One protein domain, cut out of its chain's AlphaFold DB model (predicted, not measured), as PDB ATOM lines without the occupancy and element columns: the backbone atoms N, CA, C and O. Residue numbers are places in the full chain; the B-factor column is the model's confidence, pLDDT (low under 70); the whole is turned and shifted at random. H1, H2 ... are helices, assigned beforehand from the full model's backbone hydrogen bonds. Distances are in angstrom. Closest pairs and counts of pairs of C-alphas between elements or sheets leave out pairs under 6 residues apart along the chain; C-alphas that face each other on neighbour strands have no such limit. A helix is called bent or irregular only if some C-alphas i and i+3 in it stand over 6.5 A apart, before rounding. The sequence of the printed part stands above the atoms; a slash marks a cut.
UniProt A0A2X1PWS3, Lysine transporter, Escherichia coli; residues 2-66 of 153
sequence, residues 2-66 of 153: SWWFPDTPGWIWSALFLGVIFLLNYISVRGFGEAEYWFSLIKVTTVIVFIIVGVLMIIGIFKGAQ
ATOM      1  N   SER A   2     166.700 232.615 211.452       60.66
ATOM      2  CA  SER A   2     166.606 233.949 212.079       60.66
ATOM      3  C   SER A   2     166.346 235.094 211.089       60.66
ATOM      4  O   SER A   2     165.714 236.070 211.454       60.66
ATOM      5  N   TRP A   3     166.779 234.965 209.830       63.06
ATOM      6  CA  TRP A   3     166.527 235.976 208.796       63.06
ATOM      7  C   TRP A   3     165.085 235.960 208.246       63.06
ATOM      8  O   TRP A   3     164.573 236.993 207.837       63.06
ATOM      9  N   TRP A   4     164.411 234.801 208.241       70.12
ATOM     10  CA  TRP A   4     163.036 234.645 207.722       70.12
ATOM     11  C   TRP A   4     161.974 234.570 208.828       70.12
ATOM     12  O   TRP A   4     160.845 234.999 208.630       70.12
ATOM     13  N   PHE A   5     162.350 234.043 209.991       77.50
ATOM     14  CA  PHE A   5     161.534 233.876 211.193       77.50
ATOM     15  C   PHE A   5     162.371 234.264 212.427       77.50
ATOM     16  O   PHE A   5     162.807 233.382 213.174       77.50
ATOM     17  N   PRO A   6     162.656 235.566 212.614       76.00
ATOM     18  CA  PRO A   6     163.497 236.074 213.703       76.00
ATOM     19  C   PRO A   6     162.936 235.774 215.095       76.00
ATOM     20  O   PRO A   6     163.706 235.563 216.029       76.00
ATOM     21  N   ASP A   7     161.611 235.688 215.220       81.75
ATOM     22  CA  ASP A   7     160.931 235.481 216.503       81.75
ATOM     23  C   ASP A   7     160.919 234.015 216.962       81.75
ATOM     24  O   ASP A   7     160.579 233.724 218.109       81.75
ATOM     25  N   THR A   8     161.296 233.073 216.089       82.25
ATOM     26  CA  THR A   8     161.288 231.642 216.410       82.25
ATOM     27  C   THR A   8     162.691 231.175 216.802       82.25
ATOM     28  O   THR A   8     163.589 231.158 215.952       82.25
ATOM     29  N   PRO A   9     162.901 230.709 218.049       85.44
ATOM     30  CA  PRO A   9     164.177 230.145 218.471       85.44
ATOM     31  C   PRO A   9     164.652 229.014 217.549       85.44
ATOM     32  O   PRO A   9     163.891 228.105 217.211       85.44
ATOM     33  N   GLY A  10     165.937 229.028 217.181       84.94
ATOM     34  CA  GLY A  10     166.511 228.051 216.246       84.94
ATOM     35  C   GLY A  10     166.347 226.591 216.684       84.94
ATOM     36  O   GLY A  10     166.158 225.719 215.839       84.94
ATOM     37  N   TRP A  11     166.325 226.330 217.996       87.94
ATOM     38  CA  TRP A  11     166.157 224.981 218.541       87.94
ATOM     39  C   TRP A  11     164.808 224.348 218.173       87.94
ATOM     40  O   TRP A  11     164.747 223.133 218.013       87.94
ATOM     41  N   ILE A  12     163.750 225.149 217.985       89.62
ATOM     42  CA  ILE A  12     162.423 224.649 217.593       89.62
ATOM     43  C   ILE A  12     162.497 224.047 216.192       89.62
ATOM     44  O   ILE A  12     162.001 222.947 215.958       89.62
ATOM     45  N   TRP A  13     163.179 224.732 215.272       88.69
ATOM     46  CA  TRP A  13     163.411 224.223 213.924       88.69
ATOM     47  C   TRP A  13     164.274 222.966 213.943       88.69
ATOM     48  O   TRP A  13     163.923 221.982 213.295       88.69
ATOM     49  N   SER A  14     165.361 222.959 214.719       89.69
ATOM     50  CA  SER A  14     166.207 221.771 214.874       89.69
ATOM     51  C   SER A  14     165.416 220.570 215.405       89.69
ATOM     52  O   SER A  14     165.514 219.486 214.835       89.69
ATOM     53  N   ALA A  15     164.593 220.764 216.440       93.12
ATOM     54  CA  ALA A  15     163.750 219.716 217.014       93.12
ATOM     55  C   ALA A  15     162.689 219.218 216.022       93.12
ATOM     56  O   ALA A  15     162.464 218.014 215.917       93.12
ATOM     57  N   LEU A  16     162.078 220.125 215.255       92.88
ATOM     58  CA  LEU A  16     161.091 219.786 214.232       92.88
ATOM     59  C   LEU A  16     161.701 218.934 213.114       92.88
ATOM     60  O   LEU A  16     161.179 217.861 212.815       92.88
ATOM     61  N   PHE A  17     162.824 219.362 212.526       89.44
ATOM     62  CA  PHE A  17     163.489 218.593 211.468       89.44
ATOM     63  C   PHE A  17     164.000 217.245 211.976       89.44
ATOM     64  O   PHE A  17     163.843 216.236 211.289       89.44
ATOM     65  N   LEU A  18     164.551 217.206 213.192       90.69
ATOM     66  CA  LEU A  18     164.964 215.959 213.828       90.69
ATOM     67  C   LEU A  18     163.773 215.009 214.019       90.69
ATOM     68  O   LEU A  18     163.877 213.835 213.674       90.69
ATOM     69  N   GLY A  19     162.633 215.515 214.493       92.31
ATOM     70  CA  GLY A  19     161.402 214.739 214.639       92.31
ATOM     71  C   GLY A  19     160.901 214.169 213.311       92.31
ATOM     72  O   GLY A  19     160.569 212.988 213.241       92.31
ATOM     73  N   VAL A  20     160.915 214.966 212.236       88.19
ATOM     74  CA  VAL A  20     160.541 214.504 210.887       88.19
ATOM     75  C   VAL A  20     161.474 213.393 210.403       88.19
ATOM     76  O   VAL A  20     161.000 212.346 209.964       88.19
ATOM     77  N   ILE A  21     162.792 213.587 210.512       85.06
ATOM     78  CA  ILE A  21     163.781 212.583 210.091       85.06
ATOM     79  C   ILE A  21     163.622 211.300 210.910       85.06
ATOM     80  O   ILE A  21     163.666 210.204 210.348       85.06
ATOM     81  N   PHE A  22     163.406 211.422 212.218       87.81
ATOM     82  CA  PHE A  22     163.195 210.283 213.104       87.81
ATOM     83  C   PHE A  22     161.934 209.494 212.728       87.81
ATOM     84  O   PHE A  22     161.990 208.272 212.602       87.81
ATOM     85  N   LEU A  23     160.816 210.178 212.474       86.88
ATOM     86  CA  LEU A  23     159.561 209.543 212.060       86.88
ATOM     87  C   LEU A  23     159.681 208.857 210.693       86.88
ATOM     88  O   LEU A  23     159.198 207.737 210.531       86.88
ATOM     89  N   LEU A  24     160.353 209.487 209.726       82.50
ATOM     90  CA  LEU A  24     160.607 208.875 208.417       82.50
ATOM     91  C   LEU A  24     161.445 207.599 208.545       82.50
ATOM     92  O   LEU A  24     161.098 206.581 207.944       82.50
ATOM     93  N   ASN A  25     162.494 207.633 209.373       82.44
ATOM     94  CA  ASN A  25     163.315 206.457 209.666       82.44
ATOM     95  C   ASN A  25     162.514 205.349 210.361       82.44
ATOM     96  O   ASN A  25     162.701 204.176 210.051       82.44
ATOM     97  N   TYR A  26     161.608 205.710 211.272       80.94
ATOM     98  CA  TYR A  26     160.787 204.747 212.006       80.94
ATOM     99  C   TYR A  26     159.757 204.037 211.113       80.94
ATOM    100  O   TYR A  26     159.516 202.843 211.277       80.94
ATOM    101  N   ILE A  27     159.142 204.757 210.170       80.75
ATOM    102  CA  ILE A  27     158.013 204.242 209.381       80.75
ATOM    103  C   ILE A  27     158.474 203.486 208.129       80.75
ATOM    104  O   ILE A  27     157.833 202.511 207.735       80.75
ATOM    105  N   SER A  28     159.550 203.921 207.463       75.94
ATOM    106  CA  SER A  28     159.949 203.320 206.187       75.94
ATOM    107  C   SER A  28     161.427 203.516 205.867       75.94
ATOM    108  O   SER A  28     161.845 204.553 205.356       75.94
ATOM    109  N   VAL A  29     162.208 202.449 206.045       74.88
ATOM    110  CA  VAL A  29     163.615 202.387 205.605       74.88
ATOM    111  C   VAL A  29     163.733 202.584 204.084       74.88
ATOM    112  O   VAL A  29     164.675 203.207 203.601       74.88
ATOM    113  N   ARG A  30     162.739 202.118 203.311       74.75
ATOM    114  CA  ARG A  30     162.666 202.357 201.859       74.75
ATOM    115  C   ARG A  30     162.390 203.824 201.522       74.75
ATOM    116  O   ARG A  30     163.044 204.368 200.640       74.75
ATOM    117  N   GLY A  31     161.470 204.462 202.246       76.00
ATOM    118  CA  GLY A  31     161.135 205.875 202.058       76.00
ATOM    119  C   GLY A  31     162.305 206.799 202.391       76.00
ATOM    120  O   GLY A  31     162.509 207.797 201.705       76.00
ATOM    121  N   PHE A  32     163.122 206.435 203.384       79.25
ATOM    122  CA  PHE A  32     164.366 207.144 203.681       79.25
ATOM    123  C   PHE A  32     165.349 207.095 202.501       79.25
ATOM    124  O   PHE A  32     165.841 208.140 202.080       79.25
ATOM    125  N   GLY A  33     165.574 205.913 201.915       79.06
ATOM    126  CA  GLY A  33     166.473 205.759 200.765       79.06
ATOM    127  C   GLY A  33     166.012 206.527 199.520       79.06
ATOM    128  O   GLY A  33     166.825 207.154 198.841       79.06
ATOM    129  N   GLU A  34     164.705 206.541 199.237       84.81
ATOM    130  CA  GLU A  34     164.145 207.348 198.145       84.81
ATOM    131  C   GLU A  34     164.292 208.853 198.414       84.81
ATOM    132  O   GLU A  34     164.710 209.600 197.527       84.81
ATOM    133  N   ALA A  35     164.004 209.308 199.637       82.94
ATOM    134  CA  ALA A  35     164.175 210.706 200.019       82.94
ATOM    135  C   ALA A  35     165.641 211.149 199.903       82.94
ATOM    136  O   ALA A  35     165.924 212.215 199.356       82.94
ATOM    137  N   GLU A  36     166.580 210.319 200.354       83.25
ATOM    138  CA  GLU A  36     168.012 210.581 200.229       83.25
ATOM    139  C   GLU A  36     168.434 210.715 198.761       83.25
ATOM    140  O   GLU A  36     169.156 211.655 198.413       83.25
ATOM    141  N   TYR A  37     167.926 209.847 197.881       85.31
ATOM    142  CA  TYR A  37     168.166 209.951 196.443       85.31
ATOM    143  C   TYR A  37     167.692 211.302 195.882       85.31
ATOM    144  O   TYR A  37     168.484 212.017 195.261       85.31
ATOM    145  N   TRP A  38     166.450 211.709 196.162       89.81
ATOM    146  CA  TRP A  38     165.913 212.995 195.700       89.81
ATOM    147  C   TRP A  38     166.679 214.197 196.267       89.81
ATOM    148  O   TRP A  38     167.029 215.117 195.522       89.81
ATOM    149  N   PHE A  39     167.005 214.189 197.561       87.12
ATOM    150  CA  PHE A  39     167.798 215.258 198.174       87.12
ATOM    151  C   PHE A  39     169.223 215.318 197.621       87.12
ATOM    152  O   PHE A  39     169.775 216.411 197.456       87.12
ATOM    153  N   SER A  40     169.821 214.171 197.292       87.38
ATOM    154  CA  SER A  40     171.138 214.121 196.658       87.38
ATOM    155  C   SER A  40     171.116 214.746 195.261       87.38
ATOM    156  O   SER A  40     172.009 215.533 194.943       87.38
ATOM    157  N   LEU A  41     170.065 214.488 194.474       90.38
ATOM    158  CA  LEU A  41     169.874 215.079 193.149       90.38
ATOM    159  C   LEU A  41     169.797 216.606 193.243       90.38
ATOM    160  O   LEU A  41     170.575 217.304 192.593       90.38
ATOM    161  N   ILE A  42     168.913 217.123 194.105       93.12
ATOM    162  CA  ILE A  42     168.741 218.568 194.316       93.12
ATOM    163  C   ILE A  42     170.066 219.210 194.735       93.12
ATOM    164  O   ILE A  42     170.444 220.252 194.194       93.12
ATOM    165  N   LYS A  43     170.799 218.577 195.661       87.31
ATOM    166  CA  LYS A  43     172.107 219.053 196.123       87.31
ATOM    167  C   LYS A  43     173.092 219.194 194.963       87.31
ATOM    168  O   LYS A  43     173.686 220.256 194.802       87.31
ATOM    169  N   VAL A  44     173.243 218.153 194.143       89.69
ATOM    170  CA  VAL A  44     174.189 218.167 193.016       89.69
ATOM    171  C   VAL A  44     173.801 219.231 191.991       89.69
ATOM    172  O   VAL A  44     174.640 220.046 191.607       89.69
ATOM    173  N   THR A  45     172.531 219.266 191.583       92.81
ATOM    174  CA  THR A  45     172.035 220.234 190.595       92.81
ATOM    175  C   THR A  45     172.221 221.670 191.073       92.81
ATOM    176  O   THR A  45     172.692 222.510 190.307       92.81
ATOM    177  N   THR A  46     171.925 221.951 192.344       91.69
ATOM    178  CA  THR A  46     172.076 223.293 192.926       91.69
ATOM    179  C   THR A  46     173.525 223.762 192.872       91.69
ATOM    180  O   THR A  46     173.779 224.896 192.473       91.69
ATOM    181  N   VAL A  47     174.491 222.897 193.204       90.00
ATOM    182  CA  VAL A  47     175.907 223.288 193.148       90.00
ATOM    183  C   VAL A  47     176.384 223.493 191.712       90.00
ATOM    184  O   VAL A  47     177.126 224.435 191.452       90.00
ATOM    185  N   ILE A  48     175.933 222.675 190.757       90.69
ATOM    186  CA  ILE A  48     176.270 222.883 189.341       90.69
ATOM    187  C   ILE A  48     175.762 224.251 188.867       90.69
ATOM    188  O   ILE A  48     176.527 225.015 188.278       90.69
ATOM    189  N   VAL A  49     174.502 224.588 189.164       93.06
ATOM    190  CA  VAL A  49     173.929 225.902 188.834       93.06
ATOM    191  C   VAL A  49     174.719 227.020 189.510       93.06
ATOM    192  O   VAL A  49     175.074 227.995 188.853       93.06
ATOM    193  N   PHE A  50     175.053 226.860 190.791       91.06
ATOM    194  CA  PHE A  50     175.843 227.827 191.545       91.06
ATOM    195  C   PHE A  50     177.211 228.093 190.902       91.06
ATOM    196  O   PHE A  50     177.578 229.250 190.702       91.06
ATOM    197  N   ILE A  51     177.946 227.043 190.524       89.31
ATOM    198  CA  ILE A  51     179.255 227.170 189.870       89.31
ATOM    199  C   ILE A  51     179.115 227.883 188.522       89.31
ATOM    200  O   ILE A  51     179.882 228.802 188.244       89.31
ATOM    201  N   ILE A  52     178.127 227.506 187.700       90.31
ATOM    202  CA  ILE A  52     177.894 228.145 186.397       90.31
ATOM    203  C   ILE A  52     177.611 229.636 186.583       90.31
ATOM    204  O   ILE A  52     178.292 230.467 185.987       90.31
ATOM    205  N   VAL A  53     176.645 229.986 187.435       89.56
ATOM    206  CA  VAL A  53     176.279 231.386 187.697       89.56
ATOM    207  C   VAL A  53     177.469 232.160 188.267       89.56
ATOM    208  O   VAL A  53     177.733 233.279 187.832       89.56
ATOM    209  N   GLY A  54     178.231 231.554 189.175       87.38
ATOM    210  CA  GLY A  54     179.438 232.141 189.741       87.38
ATOM    211  C   GLY A  54     180.509 232.464 188.702       87.38
ATOM    212  O   GLY A  54     181.034 233.574 188.677       87.38
ATOM    213  N   VAL A  55     180.782 231.536 187.786       86.44
ATOM    214  CA  VAL A  55     181.715 231.766 186.673       86.44
ATOM    215  C   VAL A  55     181.204 232.873 185.745       86.44
ATOM    216  O   VAL A  55     181.981 233.743 185.355       86.44
ATOM    217  N   LEU A  56     179.904 232.901 185.429       86.19
ATOM    218  CA  LEU A  56     179.307 233.972 184.618       86.19
ATOM    219  C   LEU A  56     179.427 235.351 185.293       86.19
ATOM    220  O   LEU A  56     179.637 236.352 184.603       86.19
ATOM    221  N   MET A  57     179.327 235.407 186.626       82.94
ATOM    222  CA  MET A  57     179.570 236.624 187.406       82.94
ATOM    223  C   MET A  57     181.038 237.062 187.340       82.94
ATOM    224  O   MET A  57     181.295 238.237 187.096       82.94
ATOM    225  N   ILE A  58     181.991 236.133 187.466       80.62
ATOM    226  CA  ILE A  58     183.434 236.430 187.377       80.62
ATOM    227  C   ILE A  58     183.831 236.929 185.976       80.62
ATOM    228  O   ILE A  58     184.668 237.815 185.848       80.62
ATOM    229  N   ILE A  59     183.216 236.400 184.912       80.44
ATOM    230  CA  ILE A  59     183.458 236.849 183.524       80.44
ATOM    231  C   ILE A  59     182.844 238.244 183.257       80.44
ATOM    232  O   ILE A  59     183.146 238.876 182.246       80.44
ATOM    233  N   GLY A  60     182.008 238.764 184.162       73.38
ATOM    234  CA  GLY A  60     181.448 240.115 184.055       73.38
ATOM    235  C   GLY A  60     180.257 240.229 183.098       73.38
ATOM    236  O   GLY A  60     179.949 241.321 182.623       73.38
ATOM    237  N   ILE A  61     179.561 239.120 182.812       69.06
ATOM    238  CA  ILE A  61     178.340 239.128 181.981       69.06
ATOM    239  C   ILE A  61     177.217 239.920 182.674       69.06
ATOM    240  O   ILE A  61     176.403 240.575 182.018       69.06
ATOM    241  N   PHE A  62     177.204 239.912 184.007       68.81
ATOM    242  CA  PHE A  62     176.298 240.720 184.812       68.81
ATOM    243  C   PHE A  62     176.859 242.139 184.983       68.81
ATOM    244  O   PHE A  62     177.753 242.386 185.791       68.81
ATOM    245  N   LYS A  63     176.322 243.094 184.215       55.53
ATOM    246  CA  LYS A  63     176.656 244.521 184.341       55.53
ATOM    247  C   LYS A  63     176.198 245.043 185.711       55.53
ATOM    248  O   LYS A  63     174.998 245.088 185.961       55.53
ATOM    249  N   GLY A  64     177.136 245.457 186.568       57.44
ATOM    250  CA  GLY A  64     176.843 246.114 187.853       57.44
ATOM    251  C   GLY A  64     177.484 245.481 189.092       57.44
ATOM    252  O   GLY A  64     177.452 246.098 190.154       57.44
ATOM    253  N   ALA A  65     178.097 244.300 188.982       57.81
ATOM    254  CA  ALA A  65     178.940 243.779 190.054       57.81
ATOM    255  C   ALA A  65     180.274 244.551 190.082       57.81
ATOM    256  O   ALA A  65     180.886 244.766 189.033       57.81
ATOM    257  N   GLN A  66     180.718 244.971 191.275       60.03
ATOM    258  CA  GLN A  66     182.110 245.388 191.536       60.03
ATOM    259  C   GLN A  66     183.079 244.343 190.951       60.03
ATOM    260  O   GLN A  66     182.644 243.204 190.789       60.03
TER     261      GLN A  66
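This is residues 2 to 66 of the 153 residues of the protein "Lysine transporter" of Escherichia coli (UniProt A0A2X1PWS3). Two helices meet near their ends as an open V: the long arm is H2, the shorter arm is H1, and the space between the arms is empty. Short stretches with no named element, residues 2 to 9 and residues 59 to 66, continue from the two far ends of the V. The printed part has 65 residues, with two named helices in the order H1, H2 and no named strand; the class is all helix. The whole is extended, with a radius of gyration of the C-alphas of 18.3 A, and flat, spanning 50 by 34 by 9 A.

The longest helix is H2, residues 29 to 58, and before it along the chain comes H1, residues 10 to 27. The two touch only at the corner by their link, H1 with residues 24 to 25 alone and H2 with residues 31 to 32 alone. Their closest C-alphas are those of Asn 25 and Phe 32, 6.1 A apart. The helices run opposite ways at a steep tilt of 46 degrees, and their centres are 21.5 A apart. Residues 11 to 20 of H1 and residues 36 to 52 of H2 stand free. In both H1 and H2 every O i to N i+4 pair is within hydrogen-bond range.

H2 has 30 residues and measures 43.4 A from C-alpha 29 at (163.615, 202.387, 205.605) to C-alpha 58 at (183.434, 236.430, 187.377). H1 has 18 residues and measures 26.2 A from first to last C-alpha, beginning with C-alpha 10 at (166.511, 228.051, 216.246). Neither helix is bent.

The two C-alphas farthest apart are those of Tyr 26 and Lys 63, 51.0 A. The printed part has no cut, and the link from H1 to H2, one residue, is tight. The mean pLDDT of the printed part is 82.4; the model's confidence is under 70 at residues 2 to 3 and 61 to 66.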